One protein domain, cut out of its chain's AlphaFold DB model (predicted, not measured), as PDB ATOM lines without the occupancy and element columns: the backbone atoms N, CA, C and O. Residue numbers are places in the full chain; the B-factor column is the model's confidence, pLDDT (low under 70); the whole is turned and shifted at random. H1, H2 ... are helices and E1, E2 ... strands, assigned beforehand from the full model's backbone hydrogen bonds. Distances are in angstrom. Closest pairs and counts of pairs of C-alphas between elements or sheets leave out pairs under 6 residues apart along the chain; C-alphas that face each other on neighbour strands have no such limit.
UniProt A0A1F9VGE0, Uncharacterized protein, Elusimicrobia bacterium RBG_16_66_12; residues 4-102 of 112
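What this domain is: This is residues 4 to 102 of the 112 residues of an uncharacterized protein of Elusimicrobia bacterium RBG_16_66_12 (UniProt A0A1F9VGE0). A small antiparallel sheet of five strands has the short helix H2 packed over one face, and the long helix H1 meets the sheet and H2 with its last residues, while its residues 4 to 15 stick out as a free arm. Without this arm the body of 87 residues spans 38 by 24 by 21 A, and H1 and H2 are on one face of the sheet, two layers in all. The printed part has 99 residues, with H1, H2, E1, E2, E3, E4 and E5 in that order along the chain; the sheet's order is E1, E2, E3, E4, E5, and the class is mixed, helices and strands. The whole is only just loose, close to compact, with a radius of gyration of the C-alphas of 15.5 A, and elongated, spanning 52 by 29 by 23 A.

Where its parts are: Find C-alpha 4 at (-22.318, 9.615, -32.587); from there H1, residues 4 to 27, runs 35.6 A to C-alpha 27 at (-44.867, 33.203, -18.312). Next look at H2, residues 36 to 43, 10.4 A long. The strands follow: E1, residues 48 to 51, 10.1 A; E2, residues 65 to 69, 13.6 A; E3, residues 80 to 84, 13.6 A; E4, residues 90 to 95, 13.5 A; and E5, residues 98 to 101, 9.9 A, ending at C-alpha 101, (-51.745, 44.284, -20.560).

How they stand to each other: Read the strands as a meander, each the antiparallel neighbour of the one before, with each successive pair a hairpin. Look for N 50 and O 66 at 2.8 A between E1 and E2, N 67 and O 82 at 2.8 A between E2 and E3, N 94 and O 81 at 2.7 A between E3 and E4, and N 93 and O 100 at 2.8 A between E4 and E5. E1 and E5, the edge strands, are apart. H2 lies over E3 at a height over the sheet of 9.7 A, along the strands, at 7 degrees to E3 on the local plane. H1 is on the same face, over none of the strands; its closest C-alphas to E4 are those of Cys 27 and Cys 95, 5.8 A apart. With residues 23 to 27 alone H1 touches H2, at a steep tilt of 46 degrees, opposite ways; their closest C-alphas, of Asn 26 and Met 43, are 5.6 A apart. In H2 every O i to N i+4 pair is within hydrogen-bond range, in H1 18 of 20.

The domain as a whole: The C-alphas farthest apart, of Thr 4 and Pro 59, stand 53.5 A from each other. The printed part has no cut, and the link from E1 to E2, residues 52 to 64, is long. Mean pLDDT of the printed part is 78.9; look for values under 70 at residues 4 to 17, 20, 72 to 77 and 97 to 102.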
ATOM      1  N   THR A   4     -22.473   8.421 -33.429       43.84
ATOM      2  CA  THR A   4     -22.318   9.615 -32.587       43.84
ATOM      3  C   THR A   4     -23.177  10.791 -33.058       43.84
ATOM      4  O   THR A   4     -23.724  11.504 -32.225       43.84
ATOM      5  N   SER A   5     -23.392  10.962 -34.367       51.34
ATOM      6  CA  SER A   5     -24.179  12.089 -34.896       51.34
ATOM      7  C   SER A   5     -25.684  11.991 -34.617       51.34
ATOM      8  O   SER A   5     -26.332  13.020 -34.459       51.34
ATOM      9  N   LEU A   6     -26.253  10.782 -34.514       42.91
ATOM     10  CA  LEU A   6     -27.698  10.617 -34.296       42.91
ATOM     11  C   LEU A   6     -28.111  10.963 -32.854       42.91
ATOM     12  O   LEU A   6     -29.163  11.552 -32.630       42.91
ATOM     13  N   VAL A   7     -27.262  10.640 -31.872       49.66
ATOM     14  CA  VAL A   7     -27.539  10.883 -30.445       49.66
ATOM     15  C   VAL A   7     -27.475  12.379 -30.103       49.66
ATOM     16  O   VAL A   7     -28.294  12.866 -29.329       49.66
ATOM     17  N   VAL A   8     -26.559  13.130 -30.729       51.31
ATOM     18  CA  VAL A   8     -26.417  14.584 -30.518       51.31
ATOM     19  C   VAL A   8     -27.638  15.356 -31.039       51.31
ATOM     20  O   VAL A   8     -28.125  16.262 -30.366       51.31
ATOM     21  N   LEU A   9     -28.187  14.961 -32.192       48.09
ATOM     22  CA  LEU A   9     -29.379  15.590 -32.777       48.09
ATOM     23  C   LEU A   9     -30.650  15.369 -31.935       48.09
ATOM     24  O   LEU A   9     -31.450  16.290 -31.780       48.09
ATOM     25  N   ILE A  10     -30.818  14.184 -31.340       48.03
ATOM     26  CA  ILE A  10     -31.989  13.866 -30.501       48.03
ATOM     27  C   ILE A  10     -31.940  14.624 -29.162       48.03
ATOM     28  O   ILE A  10     -32.966  15.115 -28.688       48.03
ATOM     29  N   LEU A  11     -30.752  14.781 -28.567       47.34
ATOM     30  CA  LEU A  11     -30.575  15.542 -27.325       47.34
ATOM     31  C   LEU A  11     -30.840  17.044 -27.510       47.34
ATOM     32  O   LEU A  11     -31.466  17.658 -26.647       47.34
ATOM     33  N   ALA A  12     -30.432  17.626 -28.643       50.78
ATOM     34  CA  ALA A  12     -30.695  19.030 -28.957       50.78
ATOM     35  C   ALA A  12     -32.200  19.313 -29.130       50.78
ATOM     36  O   ALA A  12     -32.717  20.279 -28.566       50.78
ATOM     37  N   ALA A  13     -32.931  18.434 -29.824       49.50
ATOM     38  CA  ALA A  13     -34.380  18.567 -29.993       49.50
ATOM     39  C   ALA A  13     -35.144  18.474 -28.655       49.50
ATOM     40  O   ALA A  13     -36.068  19.250 -28.406       49.50
ATOM     41  N   ALA A  14     -34.726  17.573 -27.758       52.09
ATOM     42  CA  ALA A  14     -35.329  17.416 -26.432       52.09
ATOM     43  C   ALA A  14     -34.980  18.561 -25.457       52.09
ATOM     44  O   ALA A  14     -35.773  18.894 -24.576       52.09
ATOM     45  N   ALA A  15     -33.803  19.182 -25.595       53.81
ATOM     46  CA  ALA A  15     -33.421  20.356 -24.809       53.81
ATOM     47  C   ALA A  15     -34.212  21.603 -25.235       53.81
ATOM     48  O   ALA A  15     -34.722  22.327 -24.375       53.81
ATOM     49  N   CYS A  16     -34.401  21.794 -26.548       57.22
ATOM     50  CA  CYS A  16     -35.276  22.837 -27.080       57.22
ATOM     51  C   CYS A  16     -36.712  22.666 -26.570       57.22
ATOM     52  O   CYS A  16     -37.309  23.643 -26.138       57.22
ATOM     53  N   SER A  17     -37.242  21.437 -26.493       64.50
ATOM     54  CA  SER A  17     -38.612  21.219 -26.003       64.50
ATOM     55  C   SER A  17     -38.796  21.525 -24.505       64.50
ATOM     56  O   SER A  17     -39.881  21.941 -24.091       64.50
ATOM     57  N   LYS A  18     -37.757  21.349 -23.672       72.25
ATOM     58  CA  LYS A  18     -37.822  21.621 -22.221       72.25
ATOM     59  C   LYS A  18     -37.705  23.106 -21.883       72.25
ATOM     60  O   LYS A  18     -38.495  23.580 -21.068       72.25
ATOM     61  N   LYS A  19     -36.766  23.839 -22.505       73.31
ATOM     62  CA  LYS A  19     -36.633  25.301 -22.308       73.31
ATOM     63  C   LYS A  19     -37.960  25.989 -22.636       73.31
ATOM     64  O   LYS A  19     -38.462  26.772 -21.842       73.31
ATOM     65  N   THR A  20     -38.595  25.588 -23.732       69.31
ATOM     66  CA  THR A  20     -39.906  26.095 -24.149       69.31
ATOM     67  C   THR A  20     -41.011  25.832 -23.147       69.31
ATOM     68  O   THR A  20     -41.717  26.755 -22.749       69.31
ATOM     69  N   ALA A  21     -41.192  24.569 -22.752       73.31
ATOM     70  CA  ALA A  21     -42.260  24.218 -21.829       73.31
ATOM     71  C   ALA A  21     -42.101  24.968 -20.497       73.31
ATOM     72  O   ALA A  21     -43.099  25.329 -19.875       73.31
ATOM     73  N   ASN A  22     -40.860  25.239 -20.085       80.75
ATOM     74  CA  ASN A  22     -40.563  26.050 -18.914       80.75
ATOM     75  C   ASN A  22     -40.865  27.533 -19.138       80.75
ATOM     76  O   ASN A  22     -41.557  28.109 -18.305       80.75
ATOM     77  N   ASN A  23     -40.437  28.128 -20.256       79.31
ATOM     78  CA  ASN A  23     -40.738  29.523 -20.594       79.31
ATOM     79  C   ASN A  23     -42.249  29.778 -20.592       79.31
ATOM     80  O   ASN A  23     -42.715  30.697 -19.922       79.31
ATOM     81  N   TYR A  24     -43.029  28.906 -21.239       78.38
ATOM     82  CA  TYR A  24     -44.485  29.025 -21.259       78.38
ATOM     83  C   TYR A  24     -45.088  28.916 -19.851       78.38
ATOM     84  O   TYR A  24     -45.839  29.792 -19.425       78.38
ATOM     85  N   ARG A  25     -44.716  27.883 -19.078       82.38
ATOM     86  CA  ARG A  25     -45.210  27.699 -17.698       82.38
ATOM     87  C   ARG A  25     -44.825  28.847 -16.771       82.38
ATOM     88  O   ARG A  25     -45.603  29.182 -15.883       82.38
ATOM     89  N   ASN A  26     -43.637  29.415 -16.937       89.19
ATOM     90  CA  ASN A  26     -43.169  30.541 -16.138       89.19
ATOM     91  C   ASN A  26     -43.885  31.829 -16.537       89.19
ATOM     92  O   ASN A  26     -44.335  32.554 -15.655       89.19
ATOM     93  N   CYS A  27     -44.119  32.047 -17.833       86.19
ATOM     94  CA  CYS A  27     -44.867  33.203 -18.312       86.19
ATOM     95  C   CYS A  27     -46.281  33.253 -17.710       86.19
ATOM     96  O   CYS A  27     -46.730  34.305 -17.265       86.19
ATOM     97  N   LEU A  28     -46.951  32.101 -17.563       84.50
ATOM     98  CA  LEU A  28     -48.270  32.013 -16.917       84.50
ATOM     99  C   LEU A  28     -48.285  32.425 -15.430       84.50
ATOM    100  O   LEU A  28     -49.358  32.663 -14.868       84.50
ATOM    101  N   LYS A  29     -47.125  32.512 -14.771       89.62
ATOM    102  CA  LYS A  29     -46.998  32.969 -13.376       89.62
ATOM    103  C   LYS A  29     -46.852  34.487 -13.268       89.62
ATOM    104  O   LYS A  29     -47.053  35.023 -12.183       89.62
ATOM    105  N   LEU A  30     -46.531  35.170 -14.367       89.50
ATOM    106  CA  LEU A  30     -46.303  36.611 -14.371       89.50
ATOM    107  C   LEU A  30     -47.595  37.388 -14.144       89.50
ATOM    108  O   LEU A  30     -48.676  36.994 -14.590       89.50
ATOM    109  N   ARG A  31     -47.482  38.509 -13.441       88.81
ATOM    110  CA  ARG A  31     -48.580  39.419 -13.124       88.81
ATOM    111  C   ARG A  31     -48.135  40.855 -13.374       88.81
ATOM    112  O   ARG A  31     -46.953  41.180 -13.319       88.81
ATOM    113  N   LEU A  32     -49.114  41.707 -13.645       91.81
ATOM    114  CA  LEU A  32     -48.904  43.143 -13.780       91.81
ATOM    115  C   LEU A  32     -48.568  43.743 -12.408       91.81
ATOM    116  O   LEU A  32     -49.067  43.270 -11.388       91.81
ATOM    117  N   GLY A  33     -47.711  44.762 -12.384       90.75
ATOM    118  CA  GLY A  33     -47.249  45.409 -11.155       90.75
ATOM    119  C   GLY A  33     -46.119  44.677 -10.417       90.75
ATOM    120  O   GLY A  33     -45.652  45.174  -9.390       90.75
ATOM    121  N   MET A  34     -45.658  43.523 -10.914       94.00
ATOM    122  CA  MET A  34     -44.474  42.841 -10.373       94.00
ATOM    123  C   MET A  34     -43.209  43.666 -10.613       94.00
ATOM    124  O   MET A  34     -43.158  44.472 -11.543       94.00
ATOM    125  N   THR A  35     -42.195  43.478  -9.766       95.38
ATOM    126  CA  THR A  35     -40.877  44.092  -9.985       95.38
ATOM    127  C   THR A  35     -40.107  43.372 -11.090       95.38
ATOM    128  O   THR A  35     -40.401  42.216 -11.418       95.38
ATOM    129  N   GLN A  36     -39.071  44.031 -11.614       92.94
ATOM    130  CA  GLN A  36     -38.069  43.388 -12.462       92.94
ATOM    131  C   GLN A  36     -37.475  42.137 -11.805       92.94
ATOM    132  O   GLN A  36     -37.308  41.105 -12.446       92.94
ATOM    133  N   GLU A  37     -37.156  42.226 -10.515       95.38
ATOM    134  CA  GLU A  37     -36.515  41.147  -9.771       95.38
ATOM    135  C   GLU A  37     -37.417  39.912  -9.699       95.38
ATOM    136  O   GLU A  37     -36.965  38.797  -9.970       95.38
ATOM    137  N   ASP A  38     -38.713  40.101  -9.441       96.12
ATOM    138  CA  ASP A  38     -39.676  38.999  -9.426       96.12
ATOM    139  C   ASP A  38     -39.846  38.384 -10.825       96.12
ATOM    140  O   ASP A  38     -39.895  37.159 -10.975       96.12
ATOM    141  N   LEU A  39     -39.904  39.228 -11.864       94.31
ATOM    142  CA  LEU A  39     -39.961  38.797 -13.263       94.31
ATOM    143  C   LEU A  39     -38.762  37.904 -13.608       94.31
ATOM    144  O   LEU A  39     -38.948  36.803 -14.133       94.31
ATOM    145  N   LEU A  40     -37.546  38.357 -13.296       94.75
ATOM    146  CA  LEU A  40     -36.307  37.631 -13.575       94.75
ATOM    147  C   LEU A  40     -36.158  36.383 -12.699       94.75
ATOM    148  O   LEU A  40     -35.628  35.377 -13.162       94.75
ATOM    149  N   THR A  41     -36.688  36.395 -11.475       95.75
ATOM    150  CA  THR A  41     -36.757  35.201 -10.619       95.75
ATOM    151  C   THR A  41     -37.648  34.121 -11.236       95.75
ATOM    152  O   THR A  41     -37.322  32.935 -11.192       95.75
ATOM    153  N   ILE A  42     -38.773  34.514 -11.839       93.81
ATOM    154  CA  ILE A  42     -39.731  33.583 -12.446       93.81
ATOM    155  C   ILE A  42     -39.247  33.077 -13.805       93.81
ATOM    156  O   ILE A  42     -39.312  31.876 -14.074       93.81
ATOM    157  N   MET A  43     -38.822  33.985 -14.681       91.31
ATOM    158  CA  MET A  43     -38.486  33.664 -16.068       91.31
ATOM    159  C   MET A  43     -37.029  33.241 -16.252       91.31
ATOM    160  O   MET A  43     -36.719  32.536 -17.211       91.31
ATOM    161  N   GLY A  44     -36.142  33.632 -15.338       92.44
ATOM    162  CA  GLY A  44     -34.701  33.610 -15.558       92.44
ATOM    163  C   GLY A  44     -34.234  34.791 -16.412       92.44
ATOM    164  O   GLY A  44     -35.002  35.697 -16.742       92.44
ATOM    165  N   ALA A  45     -32.955  34.767 -16.790       92.38
ATOM    166  CA  ALA A  45     -32.375  35.787 -17.658       92.38
ATOM    167  C   ALA A  45     -33.083  35.818 -19.029       92.38
ATOM    168  O   ALA A  45     -33.354  34.747 -19.585       92.38
ATOM    169  N   PRO A  46     -33.397  37.009 -19.568       92.62
ATOM    170  CA  PRO A  46     -33.947  37.149 -20.910       92.62
ATOM    171  C   PRO A  46     -32.904  36.800 -21.969       92.62
ATOM    172  O   PRO A  46     -31.700  36.928 -21.739       92.62
ATOM    173  N   ASP A  47     -33.380  36.377 -23.138       91.75
ATOM    174  CA  ASP A  47     -32.525  36.179 -24.305       91.75
ATOM    175  C   ASP A  47     -32.174  37.545 -24.936       91.75
ATOM    176  O   ASP A  47     -31.029  37.765 -25.326       91.75
ATOM    177  N   GLU A  48     -33.129  38.486 -24.965       92.31
ATOM    178  CA  GLU A  48     -32.922  39.855 -25.459       92.31
ATOM    179  C   GLU A  48     -33.528  40.908 -24.521       92.31
ATOM    180  O   GLU A  48     -34.509  40.673 -23.813       92.31
ATOM    181  N   THR A  49     -32.918  42.095 -24.482       92.81
ATOM    182  CA  THR A  49     -33.390  43.237 -23.688       92.81
ATOM    183  C   THR A  49     -33.346  44.500 -24.535       92.81
ATOM    184  O   THR A  49     -32.303  44.850 -25.086       92.81
ATOM    185  N   PHE A  50     -34.473  45.202 -24.602       91.19
ATOM    186  CA  PHE A  50     -34.655  46.405 -25.405       91.19
ATOM    187  C   PHE A  50     -35.027  47.580 -24.496       91.19
ATOM    188  O   PHE A  50     -36.208  47.776 -24.189       91.19
ATOM    189  N   PRO A  51     -34.042  48.359 -24.023       90.69
ATOM    190  CA  PRO A  51     -34.315  49.574 -23.271       90.69
ATOM    191  C   PRO A  51     -34.769  50.706 -24.202       90.69
ATOM    192  O   PRO A  51     -34.462  50.720 -25.398       90.69
ATOM    193  N   TYR A  52     -35.448  51.702 -23.637       82.75
ATOM    194  CA  TYR A  52     -35.614  53.000 -24.286       82.75
ATOM    195  C   TYR A  52     -34.255  53.616 -24.647       82.75
ATOM    196  O   TYR A  52     -33.341  53.665 -23.822       82.75
ATOM    197  N   VAL A  53     -34.148  54.152 -25.864       82.62
ATOM    198  CA  VAL A  53     -32.980  54.906 -26.325       82.62
ATOM    199  C   VAL A  53     -33.435  56.243 -26.900       82.62
ATOM    200  O   VAL A  53     -34.200  56.292 -27.867       82.62
ATOM    201  N   GLU A  54     -32.939  57.336 -26.323       79.94
ATOM    202  CA  GLU A  54     -33.257  58.694 -26.765       79.94
ATOM    203  C   GLU A  54     -32.892  58.910 -28.243       79.94
ATOM    204  O   GLU A  54     -31.853  58.456 -28.725       79.94
ATOM    205  N   GLY A  55     -33.795  59.548 -28.992       79.81
ATOM    206  CA  GLY A  55     -33.642  59.791 -30.430       79.81
ATOM    207  C   GLY A  55     -33.847  58.567 -31.336       79.81
ATOM    208  O   GLY A  55     -33.874  58.730 -32.553       79.81
ATOM    209  N   LYS A  56     -34.017  57.356 -30.778       80.75
ATOM    210  CA  LYS A  56     -34.315  56.125 -31.540       80.75
ATOM    211  C   LYS A  56     -35.682  55.533 -31.211       80.75
ATOM    212  O   LYS A  56     -36.374  55.052 -32.104       80.75
ATOM    213  N   SER A  57     -36.066  55.543 -29.939       77.50
ATOM    214  CA  SER A  57     -37.352  55.035 -29.468       77.50
ATOM    215  C   SER A  57     -38.446  56.097 -29.576       77.50
ATOM    216  O   SER A  57     -38.185  57.297 -29.495       77.50
ATOM    217  N   LEU A  58     -39.700  55.657 -29.721       83.81
ATOM    218  CA  LEU A  58     -40.850  56.562 -29.691       83.81
ATOM    219  C   LEU A  58     -40.965  57.228 -28.304       83.81
ATOM    220  O   LEU A  58     -40.793  56.533 -27.300       83.81
ATOM    221  N   PRO A  59     -41.308  58.530 -28.208       83.06
ATOM    222  CA  PRO A  59     -41.318  59.256 -26.932       83.06
ATOM    223  C   PRO A  59     -42.170  58.616 -25.826       83.06
ATOM    224  O   PRO A  59     -41.784  58.614 -24.664       83.06
ATOM    225  N   HIS A  60     -43.302  57.997 -26.169       80.50
ATOM    226  CA  HIS A  60     -44.183  57.338 -25.192       80.50
ATOM    227  C   HIS A  60     -43.597  56.046 -24.581       80.50
ATOM    228  O   HIS A  60     -44.201  55.452 -23.684       80.50
ATOM    229  N   LEU A  61     -42.438  55.594 -25.070       81.81
ATOM    230  CA  LEU A  61     -41.677  54.474 -24.516       81.81
ATOM    231  C   LEU A  61     -40.611  54.928 -23.515       81.81
ATOM    232  O   LEU A  61     -39.862  54.091 -23.021       81.81
ATOM    233  N   GLN A  62     -40.517  56.226 -23.217       86.69
ATOM    234  CA  GLN A  62     -39.539  56.745 -22.269       86.69
ATOM    235  C   GLN A  62     -39.617  56.015 -20.923       86.69
ATOM    236  O   GLN A  62     -40.696  55.815 -20.362       86.69
ATOM    237  N   GLY A  63     -38.450  55.592 -20.430       86.69
ATOM    238  CA  GLY A  63     -38.315  54.841 -19.180       86.69
ATOM    239  C   GLY A  63     -38.805  53.393 -19.242       86.69
ATOM    240  O   GLY A  63     -38.798  52.728 -18.216       86.69
ATOM    241  N   ARG A  64     -39.229  52.888 -20.409       89.94
ATOM    242  CA  ARG A  64     -39.662  51.496 -20.562       89.94
ATOM    243  C   ARG A  64     -38.519  50.593 -21.008       89.94
ATOM    244  O   ARG A  64     -37.672  51.002 -21.804       89.94
ATOM    245  N   THR A  65     -38.573  49.338 -20.570       92.56
ATOM    246  CA  THR A  65     -37.666  48.274 -21.017       92.56
ATOM    247  C   THR A  65     -38.469  47.029 -21.364       92.56
ATOM    248  O   THR A  65     -39.310  46.594 -20.579       92.56
ATOM    249  N   ALA A  66     -38.228  46.455 -22.543       92.06
ATOM    250  CA  ALA A  66     -38.789  45.164 -22.925       92.06
ATOM    251  C   ALA A  66     -37.765  44.042 -22.713       92.06
ATOM    252  O   ALA A  66     -36.590  44.193 -23.044       92.06
ATOM    253  N   TYR A  67     -38.232  42.911 -22.198       93.12
ATOM    254  CA  TYR A  67     -37.462  41.689 -21.990       93.12
ATOM    255  C   TYR A  67     -38.094  40.571 -22.802       93.12
ATOM    256  O   TYR A  67     -39.311  40.373 -22.727       93.12
ATOM    257  N   GLU A  68     -37.279  39.846 -23.559       91.94
ATOM    258  CA  GLU A  68     -37.751  38.834 -24.493       91.94
ATOM    259  C   GLU A  68     -37.113  37.472 -24.216       91.94
ATOM    260  O   GLU A  68     -35.900  37.353 -24.033       91.94
ATOM    261  N   TRP A  69     -37.951  36.434 -24.193       90.06
ATOM    262  CA  TRP A  69     -37.535  35.035 -24.133       90.06
ATOM    263  C   TRP A  69     -38.022  34.326 -25.387       90.06
ATOM    264  O   TRP A  69     -39.225  34.297 -25.681       90.06
ATOM    265  N   ALA A  70     -37.082  33.729 -26.109       85.19
ATOM    266  CA  ALA A  70     -37.358  33.089 -27.374       85.19
ATOM    267  C   ALA A  70     -38.300  31.896 -27.189       85.19
ATOM    268  O   ALA A  70     -38.091  31.018 -26.338       85.19
ATOM    269  N   ASN A  71     -39.325  31.850 -28.034       74.44
ATOM    270  CA  ASN A  71     -40.092  30.644 -28.262       74.44
ATOM    271  C   ASN A  71     -39.377  29.765 -29.290       74.44
ATOM    272  O   ASN A  71     -38.658  30.259 -30.159       74.44
ATOM    273  N   PRO A  72     -39.509  28.435 -29.191       65.12
ATOM    274  CA  PRO A  72     -38.921  27.548 -30.173       65.12
ATOM    275  C   PRO A  72     -39.695  27.667 -31.483       65.12
ATOM    276  O   PRO A  72     -40.898  27.924 -31.496       65.12
ATOM    277  N   ALA A  73     -39.029  27.318 -32.579       64.19
ATOM    278  CA  ALA A  73     -39.645  27.281 -33.903       64.19
ATOM    279  C   ALA A  73     -40.871  26.345 -34.008       64.19
ATOM    280  O   ALA A  73     -41.624  26.427 -34.971       64.19
ATOM    281  N   THR A  74     -41.070  25.436 -33.046       62.19
ATOM    282  CA  THR A  74     -42.190  24.484 -33.016       62.19
ATOM    283  C   THR A  74     -43.447  25.012 -32.329       62.19
ATOM    284  O   THR A  74     -44.486  24.359 -32.422       62.19
ATOM    285  N   MET A  75     -43.384  26.149 -31.627       61.88
ATOM    286  CA  MET A  75     -44.580  26.762 -31.052       61.88
ATOM    287  C   MET A  75     -45.255  27.679 -32.078       61.88
ATOM    288  O   MET A  75     -44.587  28.544 -32.644       61.88
ATOM    289  N   PRO A  76     -46.576  27.545 -32.290       58.75
ATOM    290  CA  PRO A  76     -47.341  28.554 -32.998       58.75
ATOM    291  C   PRO A  76     -47.493  29.757 -32.061       58.75
ATOM    292  O   PRO A  76     -48.329  29.756 -31.162       58.75
ATOM    293  N   GLY A  77     -46.599  30.731 -32.196       66.44
ATOM    294  CA  GLY A  77     -46.722  32.017 -31.523       66.44
ATOM    295  C   GLY A  77     -45.385  32.740 -31.351       66.44
ATOM    296  O   GLY A  77     -44.324  32.108 -31.345       66.44
ATOM    297  N   PRO A  78     -45.418  34.076 -31.236       75.25
ATOM    298  CA  PRO A  78     -44.227  34.901 -31.111       75.25
ATOM    299  C   PRO A  78     -43.554  34.695 -29.751       75.25
ATOM    300  O   PRO A  78     -44.127  34.107 -28.834       75.25
ATOM    301  N   ASN A  79     -42.344  35.224 -29.601       82.19
ATOM    302  CA  ASN A  79     -41.588  35.188 -28.352       82.19
ATOM    303  C   ASN A  79     -42.363  35.780 -27.163       82.19
ATOM    304  O   ASN A  79     -43.213  36.675 -27.309       82.19
ATOM    305  N   HIS A  80     -42.021  35.280 -25.976       85.75
ATOM    306  CA  HIS A  80     -42.510  35.812 -24.712       85.75
ATOM    307  C   HIS A  80     -41.901  37.183 -24.472       85.75
ATOM    308  O   HIS A  80     -40.682  37.312 -24.510       85.75
ATOM    309  N   VAL A  81     -42.735  38.186 -24.206       87.62
ATOM    310  CA  VAL A  81     -42.265  39.559 -23.990       87.62
ATOM    311  C   VAL A  81     -42.904  40.135 -22.741       87.62
ATOM    312  O   VAL A  81     -44.127  40.136 -22.622       87.62
ATOM    313  N   SER A  82     -42.087  40.673 -21.845       90.06
ATOM    314  CA  SER A  82     -42.545  41.472 -20.707       90.06
ATOM    315  C   SER A  82     -42.019  42.891 -20.840       90.06
ATOM    316  O   SER A  82     -40.861  43.084 -21.196       90.06
ATOM    317  N   VAL A  83     -42.858  43.885 -20.556       90.06
ATOM    318  CA  VAL A  83     -42.477  45.302 -20.591       90.06
ATOM    319  C   VAL A  83     -42.581  45.878 -19.194       90.06
ATOM    320  O   VAL A  83     -43.655  45.858 -18.591       90.06
ATOM    321  N   GLU A  84     -41.471  46.412 -18.716       92.81
ATOM    322  CA  GLU A  84     -41.397  47.249 -17.531       92.81
ATOM    323  C   GLU A  84     -41.647  48.711 -17.908       92.81
ATOM    324  O   GLU A  84     -41.171  49.182 -18.945       92.81
ATOM    325  N   ASP A  85     -42.436  49.417 -17.101       90.69
ATOM    326  CA  ASP A  85     -42.662  50.851 -17.249       90.69
ATOM    327  C   ASP A  85     -41.643  51.701 -16.473       90.69
ATOM    328  O   ASP A  85     -40.807  51.198 -15.729       90.69
ATOM    329  N   ALA A  86     -41.743  53.025 -16.611       88.25
ATOM    330  CA  ALA A  86     -40.838  53.966 -15.955       88.25
ATOM    331  C   ALA A  86     -40.861  53.913 -14.412       88.25
ATOM    332  O   ALA A  86     -39.998  54.515 -13.777       88.25
ATOM    333  N   SER A  87     -41.831  53.220 -13.800       90.06
ATOM    334  CA  SER A  87     -41.893  53.004 -12.349       90.06
ATOM    335  C   SER A  87     -41.148  51.745 -11.889       90.06
ATOM    336  O   SER A  87     -41.120  51.451 -10.691       90.06
ATOM    337  N   GLY A  88     -40.543  50.998 -12.816       89.94
ATOM    338  CA  GLY A  88     -39.857  49.741 -12.521       89.94
ATOM    339  C   GLY A  88     -40.816  48.564 -12.327       89.94
ATOM    340  O   GLY A  88     -40.478  47.588 -11.648       89.94
ATOM    341  N   LYS A  89     -42.048  48.669 -12.848       93.94
ATOM    342  CA  LYS A  89     -43.092  47.648 -12.711       93.94
ATOM    343  C   LYS A  89     -43.483  47.054 -14.056       93.94
ATOM    344  O   LYS A  89     -43.579  47.753 -15.061       93.94
ATOM    345  N   VAL A  90     -43.777  45.755 -14.068       92.62
ATOM    346  CA  VAL A  90     -44.281  45.058 -15.260       92.62
ATOM    347  C   VAL A  90     -45.663  45.602 -15.635       92.62
ATOM    348  O   VAL A  90     -46.638  45.403 -14.909       92.62
ATOM    349  N   ALA A  91     -45.761  46.255 -16.791       90.31
ATOM    350  CA  ALA A  91     -46.982  46.878 -17.309       90.31
ATOM    351  C   ALA A  91     -47.652  46.065 -18.431       90.31
ATOM    352  O   ALA A  91     -48.838  46.248 -18.724       90.31
ATOM    353  N   SER A  92     -46.913  45.149 -19.060       89.81
ATOM    354  CA  SER A  92     -47.439  44.252 -20.088       89.81
ATOM    355  C   SER A  92     -46.693  42.928 -20.086       89.81
ATOM    356  O   SER A  92     -45.475  42.903 -19.932       89.81
ATOM    357  N   VAL A  93     -47.421  41.841 -20.321       88.25
ATOM    358  CA  VAL A  93     -46.892  40.490 -20.496       88.25
ATOM    359  C   VAL A  93     -47.554  39.867 -21.718       88.25
ATOM    360  O   VAL A  93     -48.776  39.816 -21.821       88.25
ATOM    361  N   ARG A  94     -46.754  39.350 -22.639       87.12
ATOM    362  CA  ARG A  94     -47.204  38.532 -23.759       87.12
ATOM    363  C   ARG A  94     -46.669  37.122 -23.585       87.12
ATOM    364  O   ARG A  94     -45.460  36.895 -23.649       87.12
ATOM    365  N   CYS A  95     -47.581  36.177 -23.403       81.69
ATOM    366  CA  CYS A  95     -47.288  34.758 -23.378       81.69
ATOM    367  C   CYS A  95     -47.741  34.098 -24.681       81.69
ATOM    368  O   CYS A  95     -48.896  33.691 -24.785       81.69
ATOM    369  N   SER A  96     -46.836  33.949 -25.656       73.44
ATOM    370  CA  SER A  96     -47.205  33.495 -27.009       73.44
ATOM    371  C   SER A  96     -48.224  34.460 -27.647       73.44
ATOM    372  O   SER A  96     -48.020  35.673 -27.591       73.44
ATOM    373  N   ASP A  97     -49.333  33.964 -28.202       63.44
ATOM    374  CA  ASP A  97     -50.421  34.785 -28.760       63.44
ATOM    375  C   ASP A  97     -51.324  35.434 -27.691       63.44
ATOM    376  O   ASP A  97     -52.152  36.287 -28.004       63.44
ATOM    377  N   SER A  98     -51.170  35.060 -26.416       59.84
ATOM    378  CA  SER A  98     -51.957  35.623 -25.317       59.84
ATOM    379  C   SER A  98     -51.279  36.869 -24.753       59.84
ATOM    380  O   SER A  98     -50.160  36.798 -24.244       59.84
ATOM    381  N   VAL A  99     -51.966  38.011 -24.789       66.44
ATOM    382  CA  VAL A  99     -51.486  39.276 -24.209       66.44
ATOM    383  C   VAL A  99     -52.273  39.602 -22.941       66.44
ATOM    384  O   VAL A  99     -53.501  39.612 -22.945       66.44
ATOM    385  N   ILE A 100     -51.555  39.897 -21.861       63.41
ATOM    386  CA  ILE A 100     -52.071  40.458 -20.614       63.41
ATOM    387  C   ILE A 100     -51.439  41.844 -20.469       63.41
ATOM    388  O   ILE A 100     -50.248  41.966 -20.191       63.41
ATOM    389  N   SER A 101     -52.222  42.901 -20.656       63.12
ATOM    390  CA  SER A 101     -51.745  44.284 -20.560       63.12
ATOM    391  C   SER A 101     -52.569  45.072 -19.552       63.12
ATOM    392  O   SER A 101     -53.799  45.025 -19.603       63.12
ATOM    393  N   ALA A 102     -51.916  45.851 -18.687       51.38
ATOM    394  CA  ALA A 102     -52.601  46.945 -18.011       51.38
ATOM    395  C   ALA A 102     -52.737  48.076 -19.027       51.38
ATOM    396  O   ALA A 102     -51.792  48.822 -19.280       51.38
TER     397      ALA A 102